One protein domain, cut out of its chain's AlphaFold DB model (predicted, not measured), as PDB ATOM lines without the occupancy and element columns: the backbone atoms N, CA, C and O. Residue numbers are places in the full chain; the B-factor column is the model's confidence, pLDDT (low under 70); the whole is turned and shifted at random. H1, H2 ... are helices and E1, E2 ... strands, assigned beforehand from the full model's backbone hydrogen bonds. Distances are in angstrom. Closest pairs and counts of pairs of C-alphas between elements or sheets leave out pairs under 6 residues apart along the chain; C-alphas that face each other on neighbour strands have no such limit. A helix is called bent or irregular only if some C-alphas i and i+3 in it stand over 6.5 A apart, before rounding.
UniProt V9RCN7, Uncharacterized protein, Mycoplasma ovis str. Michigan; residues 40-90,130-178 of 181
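AT A GLANCE: This is residues 40 to 90 and 130 to 178 of the 181 residues of an uncharacterized protein of Mycoplasma ovis str. Michigan (UniProt V9RCN7). A five-stranded sheet, E4 E3 E2 E1 E8, is strongly twisted and folded back on itself, with E4 and E3 facing E1 and E8 and with the edge strands E4 and E8 coming close without pairing; a smaller sheet, E5 E6 E7, covers part of it, its strands crossed over those of the large sheet in a loose sandwich. The short helices H1 and H2 lie beside the place where the two sheets meet, and the link between E3 and E4 lies at the far end of the longest axis from the small sheet. The printed part has 100 residues with two named helices and eight named strands, in the order E1 E2 E3 E4 H1 H2 E5 E6 E7 E8; both sheets are antiparallel and the class is mostly strand. The whole is compact, with a radius of gyration of the C-alphas of 13.2 A and spans of 40 by 30 by 24 A.

IN THESE COORDINATES: In the large sheet, E1 is residues 40 to 50, 23.4 A from first to last C-alpha, and begins with C-alpha 40 at (-30.846, -2.600, -39.018). E2 is residues 54 to 61, 21.1 A, and E3 is residues 64 to 74, 25.7 A. E4 is residues 84 to 87, and E8 is residues 172 to 177, 15.5 A, ending with C-alpha 177 at (-34.247, -2.121, -33.826). E1 bends by 83 degrees at residue 47 and E3 by 62 degrees at residue 67. The small sheet has E5, residues 148 to 153, 15.4 A; E6, residues 156 to 161, 16.1 A; and E7, residues 164 to 167. H1 is residues 133 to 139, with C-alpha 133 at (-59.297, 3.010, -42.066), and H2 is residues 144 to 147.

HOW THE PARTS SIT: The large sheet is a folded sheet, one sheet bent back into two leaves, with E2 as the hinge. E1 E2 E3 E4 form a meander, each strand the antiparallel neighbour of the one before: N 57 and O 71 of E2 and E3 are 2.8 A apart, N 47 and O 56 of E1 and E2 2.8 A, and N 72 and O 86 of E3 and E4 2.8 A. Pairing of E1 is staggered, with E8 over residues 40 to 44 and with E2 over residues 45 to 50; N 42 and O 174 of E1 and E8 are 3.0 A apart. The closest C-alphas of E4 and E8, Tyr 85 and Thr 176, are 7.1 A apart. E5 E6 E7 form a second meander, with N 151 and O 158 2.8 A apart and N 159 and O 166 2.8 A apart. The two sheets form a sandwich, two sheets face to face, their facing parts 9.7 A centre to centre and their strands at 83 degrees; the closest C-alphas of E3 and E5, Ile 68 and Lys 149, are 6.1 A apart. H2 is on the large sheet at a height over the sheet of 8.8 A, only just over E3, with 3 of its C-alphas falling there; its closest C-alpha pair with E3 is Lys 145 and Ile 68, 6.2 A. H2 only grazes the small sheet. H1 only grazes both sheets; the C-alphas of Lys 138 and Phe 164, its closest pair with E7, are 6.8 A apart. H1 and H2 meet only through their link. In H1, 1 of 3 O i to N i+4 pairs and 3 of 4 O i to N i+3 pairs are within hydrogen-bond range; H2 is too short for an i+4 pair.

THE WHOLE: The two C-alphas farthest apart, Arg 80 and Gly 163, are 40.8 A apart. Residues 91 to 129 are not printed, and C-alphas 90 and 130 are 19.0 A apart across this cut, which lies in the link from E4 to H1. Of the links that are printed whole, E3 to E4 is short with 9 residues and the others are tight. The mean pLDDT of the printed part is 83.3; residues 63 to 66, 77 to 82 and 130 to 134 are under 70.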
ATOM      1  N   ILE A  40     -30.954  -2.055 -37.667       88.94
ATOM      2  CA  ILE A  40     -30.846  -2.600 -39.018       88.94
ATOM      3  C   ILE A  40     -31.539  -1.679 -40.010       88.94
ATOM      4  O   ILE A  40     -32.602  -1.121 -39.730       88.94
ATOM      5  N   ARG A  41     -30.917  -1.499 -41.175       90.38
ATOM      6  CA  ARG A  41     -31.504  -0.746 -42.280       90.38
ATOM      7  C   ARG A  41     -32.276  -1.709 -43.173       90.38
ATOM      8  O   ARG A  41     -31.662  -2.516 -43.859       90.38
ATOM      9  N   GLN A  42     -33.599  -1.591 -43.204       91.31
ATOM     10  CA  GLN A  42     -34.459  -2.476 -43.997       91.31
ATOM     11  C   GLN A  42     -35.649  -1.744 -44.618       91.31
ATOM     12  O   GLN A  42     -36.010  -0.647 -44.185       91.31
ATOM     13  N   GLN A  43     -36.236  -2.335 -45.661       91.75
ATOM     14  CA  GLN A  43     -37.443  -1.808 -46.294       91.75
ATOM     15  C   GLN A  43     -38.670  -2.145 -45.448       91.75
ATOM     16  O   GLN A  43     -38.943  -3.312 -45.192       91.75
ATOM     17  N   CYS A  44     -39.433  -1.126 -45.066       91.62
ATOM     18  CA  CYS A  44     -40.710  -1.284 -44.383       91.62
ATOM     19  C   CYS A  44     -41.792  -0.492 -45.111       91.62
ATOM     20  O   CYS A  44     -41.518   0.557 -45.703       91.62
ATOM     21  N   ALA A  45     -43.027  -0.969 -45.035       90.69
ATOM     22  CA  ALA A  45     -44.191  -0.241 -45.513       90.69
ATOM     23  C   ALA A  45     -44.874   0.494 -44.357       90.69
ATOM     24  O   ALA A  45     -44.846   0.038 -43.211       90.69
ATOM     25  N   LYS A  46     -45.505   1.631 -44.657       89.06
ATOM     26  CA  LYS A  46     -46.354   2.332 -43.689       89.06
ATOM     27  C   LYS A  46     -47.753   1.730 -43.744       89.06
ATOM     28  O   LYS A  46     -48.362   1.700 -44.811       89.06
ATOM     29  N   LEU A  47     -48.267   1.286 -42.602       85.94
ATOM     30  CA  LEU A  47     -49.673   0.927 -42.452       85.94
ATOM     31  C   LEU A  47     -50.509   2.161 -42.142       85.94
ATOM     32  O   LEU A  47     -51.499   2.390 -42.820       85.94
ATOM     33  N   PHE A  48     -50.087   3.005 -41.207       83.44
ATOM     34  CA  PHE A  48     -50.655   4.345 -41.042       83.44
ATOM     35  C   PHE A  48     -49.606   5.334 -40.534       83.44
ATOM     36  O   PHE A  48     -48.526   4.941 -40.098       83.44
ATOM     37  N   ALA A  49     -49.907   6.624 -40.614       81.56
ATOM     38  CA  ALA A  49     -49.030   7.703 -40.203       81.56
ATOM     39  C   ALA A  49     -49.881   8.884 -39.744       81.56
ATOM     40  O   ALA A  49     -50.841   9.264 -40.411       81.56
ATOM     41  N   GLN A  50     -49.498   9.461 -38.614       81.19
ATOM     42  CA  GLN A  50     -50.100  10.656 -38.050       81.19
ATOM     43  C   GLN A  50     -48.961  11.619 -37.732       81.19
ATOM     44  O   GLN A  50     -48.107  11.299 -36.906       81.19
ATOM     45  N   VAL A  51     -48.950  12.775 -38.406       75.56
ATOM     46  CA  VAL A  51     -47.829  13.739 -38.430       75.56
ATOM     47  C   VAL A  51     -47.277  14.017 -37.029       75.56
ATOM     48  O   VAL A  51     -46.078  13.862 -36.794       75.56
ATOM     49  N   ASP A  52     -48.168  14.303 -36.083       76.19
ATOM     50  CA  ASP A  52     -47.807  14.718 -34.724       76.19
ATOM     51  C   ASP A  52     -47.772  13.575 -33.704       76.19
ATOM     52  O   ASP A  52     -47.700  13.830 -32.506       76.19
ATOM     53  N   ALA A  53     -47.852  12.316 -34.142       81.88
ATOM     54  CA  ALA A  53     -47.855  11.164 -33.241       81.88
ATOM     55  C   ALA A  53     -46.779  10.145 -33.621       81.88
ATOM     56  O   ALA A  53     -45.875   9.850 -32.831       81.88
ATOM     57  N   GLY A  54     -46.856   9.613 -34.837       87.50
ATOM     58  CA  GLY A  54     -45.956   8.564 -35.277       87.50
ATOM     59  C   GLY A  54     -46.426   7.816 -36.510       87.50
ATOM     60  O   GLY A  54     -47.475   8.091 -37.093       87.50
ATOM     61  N   GLU A  55     -45.626   6.828 -36.885       89.00
ATOM     62  CA  GLU A  55     -45.843   5.963 -38.035       89.00
ATOM     63  C   GLU A  55     -45.957   4.519 -37.564       89.00
ATOM     64  O   GLU A  55     -45.127   4.037 -36.794       89.00
ATOM     65  N   PHE A  56     -46.978   3.814 -38.033       90.56
ATOM     66  CA  PHE A  56     -47.106   2.384 -37.818       90.56
ATOM     67  C   PHE A  56     -46.560   1.647 -39.032       90.56
ATOM     68  O   PHE A  56     -47.060   1.797 -40.148       90.56
ATOM     69  N   LEU A  57     -45.492   0.895 -38.810       92.00
ATOM     70  CA  LEU A  57     -44.669   0.274 -39.830       92.00
ATOM     71  C   LEU A  57     -44.841  -1.235 -39.805       92.00
ATOM     72  O   LEU A  57     -44.988  -1.846 -38.747       92.00
ATOM     73  N   VAL A  58     -44.722  -1.823 -40.985       92.25
ATOM     74  CA  VAL A  58     -44.627  -3.260 -41.175       92.25
ATOM     75  C   VAL A  58     -43.346  -3.577 -41.935       92.25
ATOM     76  O   VAL A  58     -43.098  -3.032 -43.014       92.25
ATOM     77  N   CYS A  59     -42.504  -4.415 -41.341       91.81
ATOM     78  CA  CYS A  59     -41.182  -4.768 -41.844       91.81
ATOM     79  C   CYS A  59     -41.071  -6.292 -41.976       91.81
ATOM     80  O   CYS A  59     -41.659  -7.002 -41.157       91.81
ATOM     81  N   PRO A  60     -40.313  -6.810 -42.955       88.88
ATOM     82  CA  PRO A  60     -39.951  -8.220 -42.972       88.88
ATOM     83  C   PRO A  60     -39.124  -8.582 -41.728       88.88
ATOM     84  O   PRO A  60     -38.499  -7.731 -41.090       88.88
ATOM     85  N   ASP A  61     -39.150  -9.855 -41.357       84.56
ATOM     86  CA  ASP A  61     -38.247 -10.411 -40.357       84.56
ATOM     87  C   ASP A  61     -36.894 -10.715 -41.012       84.56
ATOM     88  O   ASP A  61     -36.832 -11.409 -42.024       84.56
ATOM     89  N   GLU A  62     -35.802 -10.205 -40.437       72.44
ATOM     90  CA  GLU A  62     -34.438 -10.417 -40.950       72.44
ATOM     91  C   GLU A  62     -34.077 -11.913 -40.987       72.44
ATOM     92  O   GLU A  62     -33.283 -12.344 -41.819       72.44
ATOM     93  N   TYR A  63     -34.682 -12.714 -40.106       67.19
ATOM     94  CA  TYR A  63     -34.343 -14.125 -39.921       67.19
ATOM     95  C   TYR A  63     -35.286 -15.099 -40.627       67.19
ATOM     96  O   TYR A  63     -35.000 -16.296 -40.682       67.19
ATOM     97  N   LYS A  64     -36.430 -14.626 -41.131       62.84
ATOM     98  CA  LYS A  64     -37.471 -15.484 -41.704       62.84
ATOM     99  C   LYS A  64     -37.973 -14.876 -43.002       62.84
ATOM    100  O   LYS A  64     -38.574 -13.810 -42.983       62.84
ATOM    101  N   ASN A  65     -37.813 -15.613 -44.102       60.41
ATOM    102  CA  ASN A  65     -38.221 -15.174 -45.443       60.41
ATOM    103  C   ASN A  65     -39.700 -14.741 -45.528       60.41
ATOM    104  O   ASN A  65     -40.015 -13.854 -46.318       60.41
ATOM    105  N   ASP A  66     -40.565 -15.294 -44.670       67.94
ATOM    106  CA  ASP A  66     -41.994 -14.950 -44.587       67.94
ATOM    107  C   ASP A  66     -42.393 -14.261 -43.267       67.94
ATOM    108  O   ASP A  66     -43.572 -13.977 -43.036       67.94
ATOM    109  N   GLY A  67     -41.432 -14.021 -42.369       77.50
ATOM    110  CA  GLY A  67     -41.696 -13.400 -41.076       77.50
ATOM    111  C   GLY A  67     -41.953 -11.903 -41.208       77.50
ATOM    112  O   GLY A  67     -41.508 -11.246 -42.150       77.50
ATOM    113  N   ILE A  68     -42.679 -11.352 -40.240       89.62
ATOM    114  CA  ILE A  68     -43.080  -9.951 -40.231       89.62
ATOM    115  C   ILE A  68     -42.963  -9.382 -38.819       89.62
ATOM    116  O   ILE A  68     -43.249 -10.060 -37.832       89.62
ATOM    117  N   ASN A  69     -42.551  -8.124 -38.725       92.12
ATOM    118  CA  ASN A  69     -42.493  -7.373 -37.481       92.12
ATOM    119  C   ASN A  69     -43.236  -6.047 -37.653       92.12
ATOM    120  O   ASN A  69     -43.116  -5.376 -38.683       92.12
ATOM    121  N   PHE A  70     -43.984  -5.663 -36.624       92.62
ATOM    122  CA  PHE A  70     -44.742  -4.420 -36.605       92.62
ATOM    123  C   PHE A  70     -44.120  -3.464 -35.604       92.62
ATOM    124  O   PHE A  70     -43.853  -3.821 -34.456       92.62
ATOM    125  N   TRP A  71     -43.910  -2.231 -36.045       93.25
ATOM    126  CA  TRP A  71     -43.246  -1.211 -35.252       93.25
ATOM    127  C   TRP A  71     -44.074   0.056 -35.214       93.25
ATOM    128  O   TRP A  71     -44.506   0.553 -36.249       93.25
ATOM    129  N   PHE A  72     -44.226   0.637 -34.033       92.50
ATOM    130  CA  PHE A  72     -44.663   2.015 -33.903       92.50
ATOM    131  C   PHE A  72     -43.446   2.929 -33.756       92.50
ATOM    132  O   PHE A  72     -42.688   2.819 -32.793       92.50
ATOM    133  N   LEU A  73     -43.252   3.811 -34.733       91.50
ATOM    134  CA  LEU A  73     -42.218   4.835 -34.762       91.50
ATOM    135  C   LEU A  73     -42.790   6.156 -34.244       91.50
ATOM    136  O   LEU A  73     -43.576   6.805 -34.924       91.50
ATOM    137  N   GLU A  74     -42.350   6.596 -33.071       88.94
ATOM    138  CA  GLU A  74     -42.768   7.880 -32.500       88.94
ATOM    139  C   GLU A  74     -42.064   9.061 -33.177       88.94
ATOM    140  O   GLU A  74     -40.828   9.161 -33.124       88.94
ATOM    141  N   THR A  75     -42.856   9.978 -33.743       80.00
ATOM    142  CA  THR A  75     -42.388  11.218 -34.392       80.00
ATOM    143  C   THR A  75     -42.703  12.476 -33.576       80.00
ATOM    144  O   THR A  75     -42.022  13.487 -33.739       80.00
ATOM    145  N   ALA A  76     -43.675  12.411 -32.658       70.88
ATOM    146  CA  ALA A  76     -44.124  13.535 -31.834       70.88
ATOM    147  C   ALA A  76     -43.017  14.134 -30.950       70.88
ATOM    148  O   ALA A  76     -42.348  13.413 -30.208       70.88
ATOM    149  N   GLY A  77     -42.856  15.463 -30.976       60.66
ATOM    150  CA  GLY A  77     -42.046  16.209 -29.998       60.66
ATOM    151  C   GLY A  77     -40.533  15.967 -30.057       60.66
ATOM    152  O   GLY A  77     -39.799  16.432 -29.187       60.66
ATOM    153  N   LYS A  78     -40.032  15.256 -31.073       57.53
ATOM    154  CA  LYS A  78     -38.615  14.890 -31.154       57.53
ATOM    155  C   LYS A  78     -37.815  15.896 -31.959       57.53
ATOM    156  O   LYS A  78     -37.467  15.670 -33.115       57.53
ATOM    157  N   TRP A  79     -37.453  16.991 -31.301       44.31
ATOM    158  CA  TRP A  79     -36.321  17.802 -31.731       44.31
ATOM    159  C   TRP A  79     -35.048  16.938 -31.646       44.31
ATOM    160  O   TRP A  79     -34.699  16.457 -30.573       44.31
ATOM    161  N   ARG A  80     -34.347  16.747 -32.774       46.34
ATOM    162  CA  ARG A  80     -33.051  16.033 -32.912       46.34
ATOM    163  C   ARG A  80     -33.090  14.495 -32.986       46.34
ATOM    164  O   ARG A  80     -32.466  13.805 -32.182       46.34
ATOM    165  N   GLY A  81     -33.746  13.941 -34.009       56.69
ATOM    166  CA  GLY A  81     -33.349  12.656 -34.628       56.69
ATOM    167  C   GLY A  81     -33.459  11.371 -33.786       56.69
ATOM    168  O   GLY A  81     -33.093  10.294 -34.257       56.69
ATOM    169  N   ARG A  82     -33.972  11.430 -32.550       63.72
ATOM    170  CA  ARG A  82     -34.136  10.249 -31.683       63.72
ATOM    171  C   ARG A  82     -35.438   9.507 -31.957       63.72
ATOM    172  O   ARG A  82     -36.359   9.494 -31.146       63.72
ATOM    173  N   HIS A  83     -35.500   8.815 -33.082       76.69
ATOM    174  CA  HIS A  83     -36.563   7.850 -33.349       76.69
ATOM    175  C   HIS A  83     -36.644   6.807 -32.219       76.69
ATOM    176  O   HIS A  83     -35.629   6.201 -31.863       76.69
ATOM    177  N   SER A  84     -37.839   6.648 -31.635       86.19
ATOM    178  CA  SER A  84     -38.147   5.565 -30.689       86.19
ATOM    179  C   SER A  84     -39.080   4.619 -31.397       86.19
ATOM    180  O   SER A  84     -40.043   5.067 -32.021       86.19
ATOM    181  N   TYR A  85     -38.761   3.343 -31.286       90.06
ATOM    182  CA  TYR A  85     -39.518   2.262 -31.871       90.06
ATOM    183  C   TYR A  85     -40.095   1.423 -30.746       90.06
ATOM    184  O   TYR A  85     -39.384   1.085 -29.800       90.06
ATOM    185  N   THR A  86     -41.362   1.074 -30.887       92.06
ATOM    186  CA  THR A  86     -42.059   0.156 -29.993       92.06
ATOM    187  C   THR A  86     -42.523  -1.027 -30.826       92.06
ATOM    188  O   THR A  86     -43.198  -0.826 -31.836       92.06
ATOM    189  N   GLU A  87     -42.132  -2.245 -30.450       92.88
ATOM    190  CA  GLU A  87     -42.651  -3.452 -31.100       92.88
ATOM    191  C   GLU A  87     -44.138  -3.579 -30.766       92.88
ATOM    192  O   GLU A  87     -44.542  -3.442 -29.609       92.88
ATOM    193  N   VAL A  88     -44.962  -3.829 -31.778       92.56
ATOM    194  CA  VAL A  88     -46.408  -3.961 -31.622       92.56
ATOM    195  C   VAL A  88     -46.805  -5.383 -31.965       92.56
ATOM    196  O   VAL A  88     -46.642  -5.829 -33.093       92.56
ATOM    197  N   LYS A  89     -47.379  -6.093 -30.996       93.00
ATOM    198  CA  LYS A  89     -47.869  -7.463 -31.211       93.00
ATOM    199  C   LYS A  89     -49.363  -7.503 -31.500       93.00
ATOM    200  O   LYS A  89     -49.815  -8.332 -32.278       93.00
ATOM    201  N   LYS A  90     -50.120  -6.590 -30.889       93.94
ATOM    202  CA  LYS A  90     -51.576  -6.493 -31.007       93.94
ATOM    203  C   LYS A  90     -52.009  -5.032 -31.010       93.94
ATOM    204  O   LYS A  90     -51.399  -4.193 -30.344       93.94
ATOM    205  N   VAL A 130     -51.952   6.545 -46.558       63.75
ATOM    206  CA  VAL A 130     -51.678   5.199 -46.026       63.75
ATOM    207  C   VAL A 130     -52.818   4.179 -46.227       63.75
ATOM    208  O   VAL A 130     -53.655   4.339 -47.111       63.75
ATOM    209  N   THR A 131     -52.809   3.071 -45.472       63.25
ATOM    210  CA  THR A 131     -53.893   2.077 -45.415       63.25
ATOM    211  C   THR A 131     -55.222   2.746 -45.100       63.25
ATOM    212  O   THR A 131     -55.292   3.518 -44.150       63.25
ATOM    213  N   SER A 132     -56.283   2.411 -45.838       64.44
ATOM    214  CA  SER A 132     -57.623   2.909 -45.519       64.44
ATOM    215  C   SER A 132     -58.066   2.453 -44.125       64.44
ATOM    216  O   SER A 132     -57.731   1.359 -43.669       64.44
ATOM    217  N   ILE A 133     -58.849   3.280 -43.440       66.56
ATOM    218  CA  ILE A 133     -59.297   3.010 -42.066       66.56
ATOM    219  C   ILE A 133     -60.043   1.687 -41.936       66.56
ATOM    220  O   ILE A 133     -59.776   0.922 -41.009       66.56
ATOM    221  N   ASP A 134     -60.917   1.380 -42.890       69.38
ATOM    222  CA  ASP A 134     -61.714   0.148 -42.893       69.38
ATOM    223  C   ASP A 134     -60.838  -1.110 -42.891       69.38
ATOM    224  O   ASP A 134     -61.214  -2.165 -42.381       69.38
ATOM    225  N   LYS A 135     -59.628  -0.993 -43.442       76.31
ATOM    226  CA  LYS A 135     -58.634  -2.061 -43.472       76.31
ATOM    227  C   LYS A 135     -57.837  -2.143 -42.175       76.31
ATOM    228  O   LYS A 135     -57.521  -3.244 -41.738       76.31
ATOM    229  N   LEU A 136     -57.588  -1.014 -41.505       76.94
ATOM    230  CA  LEU A 136     -57.008  -1.016 -40.158       76.94
ATOM    231  C   LEU A 136     -57.931  -1.691 -39.142       76.94
ATOM    232  O   LEU A 136     -57.444  -2.401 -38.271       76.94
ATOM    233  N   GLN A 137     -59.253  -1.535 -39.275       82.81
ATOM    234  CA  GLN A 137     -60.219  -2.221 -38.408       82.81
ATOM    235  C   GLN A 137     -60.113  -3.749 -38.490       82.81
ATOM    236  O   GLN A 137     -60.412  -4.432 -37.519       82.81
ATOM    237  N   LYS A 138     -59.639  -4.301 -39.615       85.44
ATOM    238  CA  LYS A 138     -59.404  -5.748 -39.752       85.44
ATOM    239  C   LYS A 138     -58.226  -6.250 -38.921       85.44
ATOM    240  O   LYS A 138     -58.079  -7.457 -38.790       85.44
ATOM    241  N   LEU A 139     -57.406  -5.355 -38.369       85.31
ATOM    242  CA  LEU A 139     -56.297  -5.692 -37.476       85.31
ATOM    243  C   LEU A 139     -56.710  -5.716 -35.996       85.31
ATOM    244  O   LEU A 139     -55.880  -6.041 -35.147       85.31
ATOM    245  N   ASP A 140     -57.961  -5.365 -35.681       88.44
ATOM    246  CA  ASP A 140     -58.436  -5.243 -34.305       88.44
ATOM    247  C   ASP A 140     -58.305  -6.559 -33.529       88.44
ATOM    248  O   ASP A 140     -58.788  -7.612 -33.943       88.44
ATOM    249  N   ASN A 141     -57.609  -6.476 -32.397       87.38
ATOM    250  CA  ASN A 141     -57.315  -7.556 -31.464       87.38
ATOM    251  C   ASN A 141     -56.659  -8.809 -32.087       87.38
ATOM    252  O   ASN A 141     -56.657  -9.883 -31.479       87.38
ATOM    253  N   LEU A 142     -56.075  -8.691 -33.283       89.12
ATOM    254  CA  LEU A 142     -55.322  -9.774 -33.911       89.12
ATOM    255  C   LEU A 142     -53.906  -9.853 -33.345       89.12
ATOM    256  O   LEU A 142     -53.242  -8.831 -33.169       89.12
ATOM    257  N   ASP A 143     -53.424 -11.079 -33.129       90.94
ATOM    258  CA  ASP A 143     -51.993 -11.326 -32.954       90.94
ATOM    259  C   ASP A 143     -51.280 -11.138 -34.291       90.94
ATOM    260  O   ASP A 143     -51.354 -11.981 -35.184       90.94
ATOM    261  N   LEU A 144     -50.651  -9.981 -34.464       90.25
ATOM    262  CA  LEU A 144     -50.160  -9.545 -35.761       90.25
ATOM    263  C   LEU A 144     -49.030 -10.443 -36.269       90.25
ATOM    264  O   LEU A 144     -48.975 -10.731 -37.461       90.25
ATOM    265  N   LYS A 145     -48.147 -10.920 -35.387       87.75
ATOM    266  CA  LYS A 145     -47.001 -11.745 -35.790       87.75
ATOM    267  C   LYS A 145     -47.417 -13.168 -36.156       87.75
ATOM    268  O   LYS A 145     -46.822 -13.763 -37.047       87.75
ATOM    269  N   GLU A 146     -48.440 -13.704 -35.495       88.50
ATOM    270  CA  GLU A 146     -48.956 -15.046 -35.784       88.50
ATOM    271  C   GLU A 146     -49.944 -15.069 -36.952       88.50
ATOM    272  O   GLU A 146     -50.022 -16.051 -37.692       88.50
ATOM    273  N   LYS A 147     -50.755 -14.015 -37.095       90.62
ATOM    274  CA  LYS A 147     -51.884 -13.994 -38.034       90.62
ATOM    275  C   LYS A 147     -51.584 -13.278 -39.339       90.62
ATOM    276  O   LYS A 147     -52.364 -13.457 -40.276       90.62
ATOM    277  N   CYS A 148     -50.509 -12.494 -39.412       90.00
ATOM    278  CA  CYS A 148     -50.136 -11.764 -40.614       90.00
ATOM    279  C   CYS A 148     -48.861 -12.303 -41.258       90.00
ATOM    280  O   CYS A 148     -47.930 -12.737 -40.588       90.00
ATOM    281  N   LYS A 149     -48.798 -12.191 -42.584       91.00
ATOM    282  CA  LYS A 149     -47.601 -12.455 -43.386       91.00
ATOM    283  C   LYS A 149     -47.511 -11.495 -44.562       91.00
ATOM    284  O   LYS A 149     -48.527 -10.949 -45.003       91.00
ATOM    285  N   ILE A 150     -46.300 -11.312 -45.083       88.75
ATOM    286  CA  ILE A 150     -46.088 -10.590 -46.338       88.75
ATOM    287  C   ILE A 150     -46.208 -11.591 -47.487       88.75
ATOM    288  O   ILE A 150     -45.523 -12.605 -47.514       88.75
ATOM    289  N   THR A 151     -47.081 -11.306 -48.446       88.88
ATOM    290  CA  THR A 151     -47.216 -12.060 -49.696       88.88
ATOM    291  C   THR A 151     -46.916 -11.159 -50.890       88.88
ATOM    292  O   THR A 151     -46.748  -9.944 -50.756       88.88
ATOM    293  N   ARG A 152     -46.831 -11.741 -52.089       87.44
ATOM    294  CA  ARG A 152     -46.721 -10.992 -53.346       87.44
ATOM    295  C   ARG A 152     -47.845 -11.389 -54.289       87.44
ATOM    296  O   ARG A 152     -48.104 -12.572 -54.477       87.44
ATOM    297  N   SER A 153     -48.473 -10.396 -54.905       88.62
ATOM    298  CA  SER A 153     -49.458 -10.578 -55.973       88.62
ATOM    299  C   SER A 153     -49.118  -9.617 -57.107       88.62
ATOM    300  O   SER A 153     -48.947  -8.424 -56.864       88.62
ATOM    301  N   HIS A 154     -48.944 -10.131 -58.329       89.56
ATOM    302  CA  HIS A 154     -48.524  -9.344 -59.501       89.56
ATOM    303  C   HIS A 154     -47.313  -8.428 -59.223       89.56
ATOM    304  O   HIS A 154     -47.327  -7.243 -59.546       89.56
ATOM    305  N   ASN A 155     -46.276  -8.968 -58.566       85.19
ATOM    306  CA  ASN A 155     -45.068  -8.249 -58.122       85.19
ATOM    307  C   ASN A 155     -45.285  -7.116 -57.105       85.19
ATOM    308  O   ASN A 155     -44.334  -6.424 -56.747       85.19
ATOM    309  N   LYS A 156     -46.498  -6.954 -56.573       86.94
ATOM    310  CA  LYS A 156     -46.795  -5.990 -55.515       86.94
ATOM    311  C   LYS A 156     -46.808  -6.685 -54.153       86.94
ATOM    312  O   LYS A 156     -47.480  -7.711 -54.009       86.94
ATOM    313  N   PRO A 157     -46.083  -6.166 -53.149       87.69
ATOM    314  CA  PRO A 157     -46.123  -6.724 -51.807       87.69
ATOM    315  C   PRO A 157     -47.478  -6.445 -51.158       87.69
ATOM    316  O   PRO A 157     -48.044  -5.357 -51.283       87.69
ATOM    317  N   GLN A 158     -47.991  -7.439 -50.451       90.25
ATOM    318  CA  GLN A 158     -49.255  -7.378 -49.742       90.25
ATOM    319  C   GLN A 158     -49.071  -7.881 -48.316       90.25
ATOM    320  O   GLN A 158     -48.263  -8.767 -48.062       90.25
ATOM    321  N   ILE A 159     -49.837  -7.323 -47.388       88.50
ATOM    322  CA  ILE A 159     -50.050  -7.918 -46.076       88.50
ATOM    323  C   ILE A 159     -51.322  -8.753 -46.146       88.50
ATOM    324  O   ILE A 159     -52.361  -8.268 -46.599       88.50
ATOM    325  N   ASN A 160     -51.232 -10.008 -45.720       89.94
ATOM    326  CA  ASN A 160     -52.380 -10.887 -45.548       89.94
ATOM    327  C   ASN A 160     -52.498 -11.245 -44.068       89.94
ATOM    328  O   ASN A 160     -51.584 -11.863 -43.524       89.94
ATOM    329  N   CYS A 161     -53.604 -10.844 -43.443       88.38
ATOM    330  CA  CYS A 161     -53.941 -11.130 -42.055       88.38
ATOM    331  C   CYS A 161     -55.310 -11.812 -41.995       88.38
ATOM    332  O   CYS A 161     -56.312 -11.171 -42.297       88.38
ATOM    333  N   ASN A 162     -55.375 -13.085 -41.594       83.94
ATOM    334  CA  ASN A 162     -56.626 -13.813 -41.314       83.94
ATOM    335  C   ASN A 162     -57.797 -13.550 -42.304       83.94
ATOM    336  O   ASN A 162     -58.892 -13.162 -41.901       83.94
ATOM    337  N   GLY A 163     -57.559 -13.706 -43.613       77.12
ATOM    338  CA  GLY A 163     -58.584 -13.526 -44.657       77.12
ATOM    339  C   GLY A 163     -58.750 -12.089 -45.170       77.12
ATOM    340  O   GLY A 163     -59.449 -11.857 -46.153       77.12
ATOM    341  N   PHE A 164     -58.063 -11.122 -44.566       84.50
ATOM    342  CA  PHE A 164     -57.936  -9.764 -45.074       84.50
ATOM    343  C   PHE A 164     -56.605  -9.598 -45.821       84.50
ATOM    344  O   PHE A 164     -55.553  -9.981 -45.319       84.50
ATOM    345  N   THR A 165     -56.641  -9.011 -47.021       87.38
ATOM    346  CA  THR A 165     -55.439  -8.725 -47.819       87.38
ATOM    347  C   THR A 165     -55.394  -7.268 -48.258       87.38
ATOM    348  O   THR A 165     -56.402  -6.676 -48.654       87.38
ATOM    349  N   GLN A 166     -54.196  -6.692 -48.235       86.50
ATOM    350  CA  GLN A 166     -53.960  -5.342 -48.709       86.50
ATOM    351  C   GLN A 166     -52.580  -5.166 -49.326       86.50
ATOM    352  O   GLN A 166     -51.580  -5.592 -48.766       86.50
ATOM    353  N   GLU A 167     -52.525  -4.399 -50.414       87.56
ATOM    354  CA  GLU A 167     -51.284  -3.861 -50.967       87.56
ATOM    355  C   GLU A 167     -50.549  -2.934 -49.988       87.56
ATOM    356  O   GLU A 167     -51.099  -1.946 -49.489       87.56
ATOM    357  N   LEU A 168     -49.279  -3.253 -49.754       87.06
ATOM    358  CA  LEU A 168     -48.361  -2.451 -48.965       87.06
ATOM    359  C   LEU A 168     -47.807  -1.313 -49.821       87.06
ATOM    360  O   LEU A 168     -46.996  -1.520 -50.724       87.06
ATOM    361  N   LYS A 169     -48.252  -0.095 -49.513       82.75
ATOM    362  CA  LYS A 169     -47.818   1.141 -50.172       82.75
ATOM    363  C   LYS A 169     -46.756   1.860 -49.332       82.75
ATOM    364  O   LYS A 169     -46.534   1.539 -48.167       82.75
ATOM    365  N   HIS A 170     -46.107   2.863 -49.926       85.44
ATOM    366  CA  HIS A 170     -45.133   3.734 -49.246       85.44
ATOM    367  C   HIS A 170     -43.964   2.977 -48.591       85.44
ATOM    368  O   HIS A 170     -43.596   3.240 -47.444       85.44
ATOM    369  N   ILE A 171     -43.365   2.052 -49.343       88.88
ATOM    370  CA  ILE A 171     -42.186   1.294 -48.915       88.88
ATOM    371  C   ILE A 171     -40.977   2.226 -48.884       88.88
ATOM    372  O   ILE A 171     -40.657   2.880 -49.879       88.88
ATOM    373  N   ARG A 172     -40.311   2.308 -47.734       90.62
ATOM    374  CA  ARG A 172     -39.106   3.120 -47.533       90.62
ATOM    375  C   ARG A 172     -38.112   2.371 -46.659       90.62
ATOM    376  O   ARG A 172     -38.482   1.453 -45.933       90.62
ATOM    377  N   TYR A 173     -36.850   2.774 -46.723       92.06
ATOM    378  CA  TYR A 173     -35.840   2.264 -45.804       92.06
ATOM    379  C   TYR A 173     -35.976   2.929 -44.432       92.06
ATOM    380  O   TYR A 173     -35.985   4.156 -44.346       92.06
ATOM    381  N   TYR A 174     -36.012   2.118 -43.376       91.06
ATOM    382  CA  TYR A 174     -35.983   2.555 -41.979       91.06
ATOM    383  C   TYR A 174     -34.817   1.916 -41.245       91.06
ATOM    384  O   TYR A 174     -34.364   0.830 -41.606       91.06
ATOM    385  N   LEU A 175     -34.355   2.598 -40.198       90.38
ATOM    386  CA  LEU A 175     -33.349   2.101 -39.270       90.38
ATOM    387  C   LEU A 175     -34.052   1.559 -38.013       90.38
ATOM    388  O   LEU A 175     -34.180   2.267 -37.014       90.38
ATOM    389  N   THR A 176     -34.564   0.331 -38.089       89.75
ATOM    390  CA  THR A 176     -35.367  -0.298 -37.024       89.75
ATOM    391  C   THR A 176     -34.489  -1.032 -36.010       89.75
ATOM    392  O   THR A 176     -33.382  -1.441 -36.362       89.75
ATOM    393  N   PRO A 177     -34.950  -1.257 -34.768       88.25
ATOM    394  CA  PRO A 177     -34.247  -2.121 -33.826       88.25
ATOM    395  C   PRO A 177     -34.071  -3.534 -34.387       88.25
ATOM    396  O   PRO A 177     -34.966  -4.058 -35.054       88.25
ATOM    397  N   LYS A 178     -32.921  -4.147 -34.102       85.50
ATOM    398  CA  LYS A 178     -32.696  -5.572 -34.321       85.50
ATOM    399  C   LYS A 178     -33.340  -6.344 -33.176       85.50
ATOM    400  O   LYS A 178     -33.012  -6.095 -32.017       85.50
TER     401      LYS A 178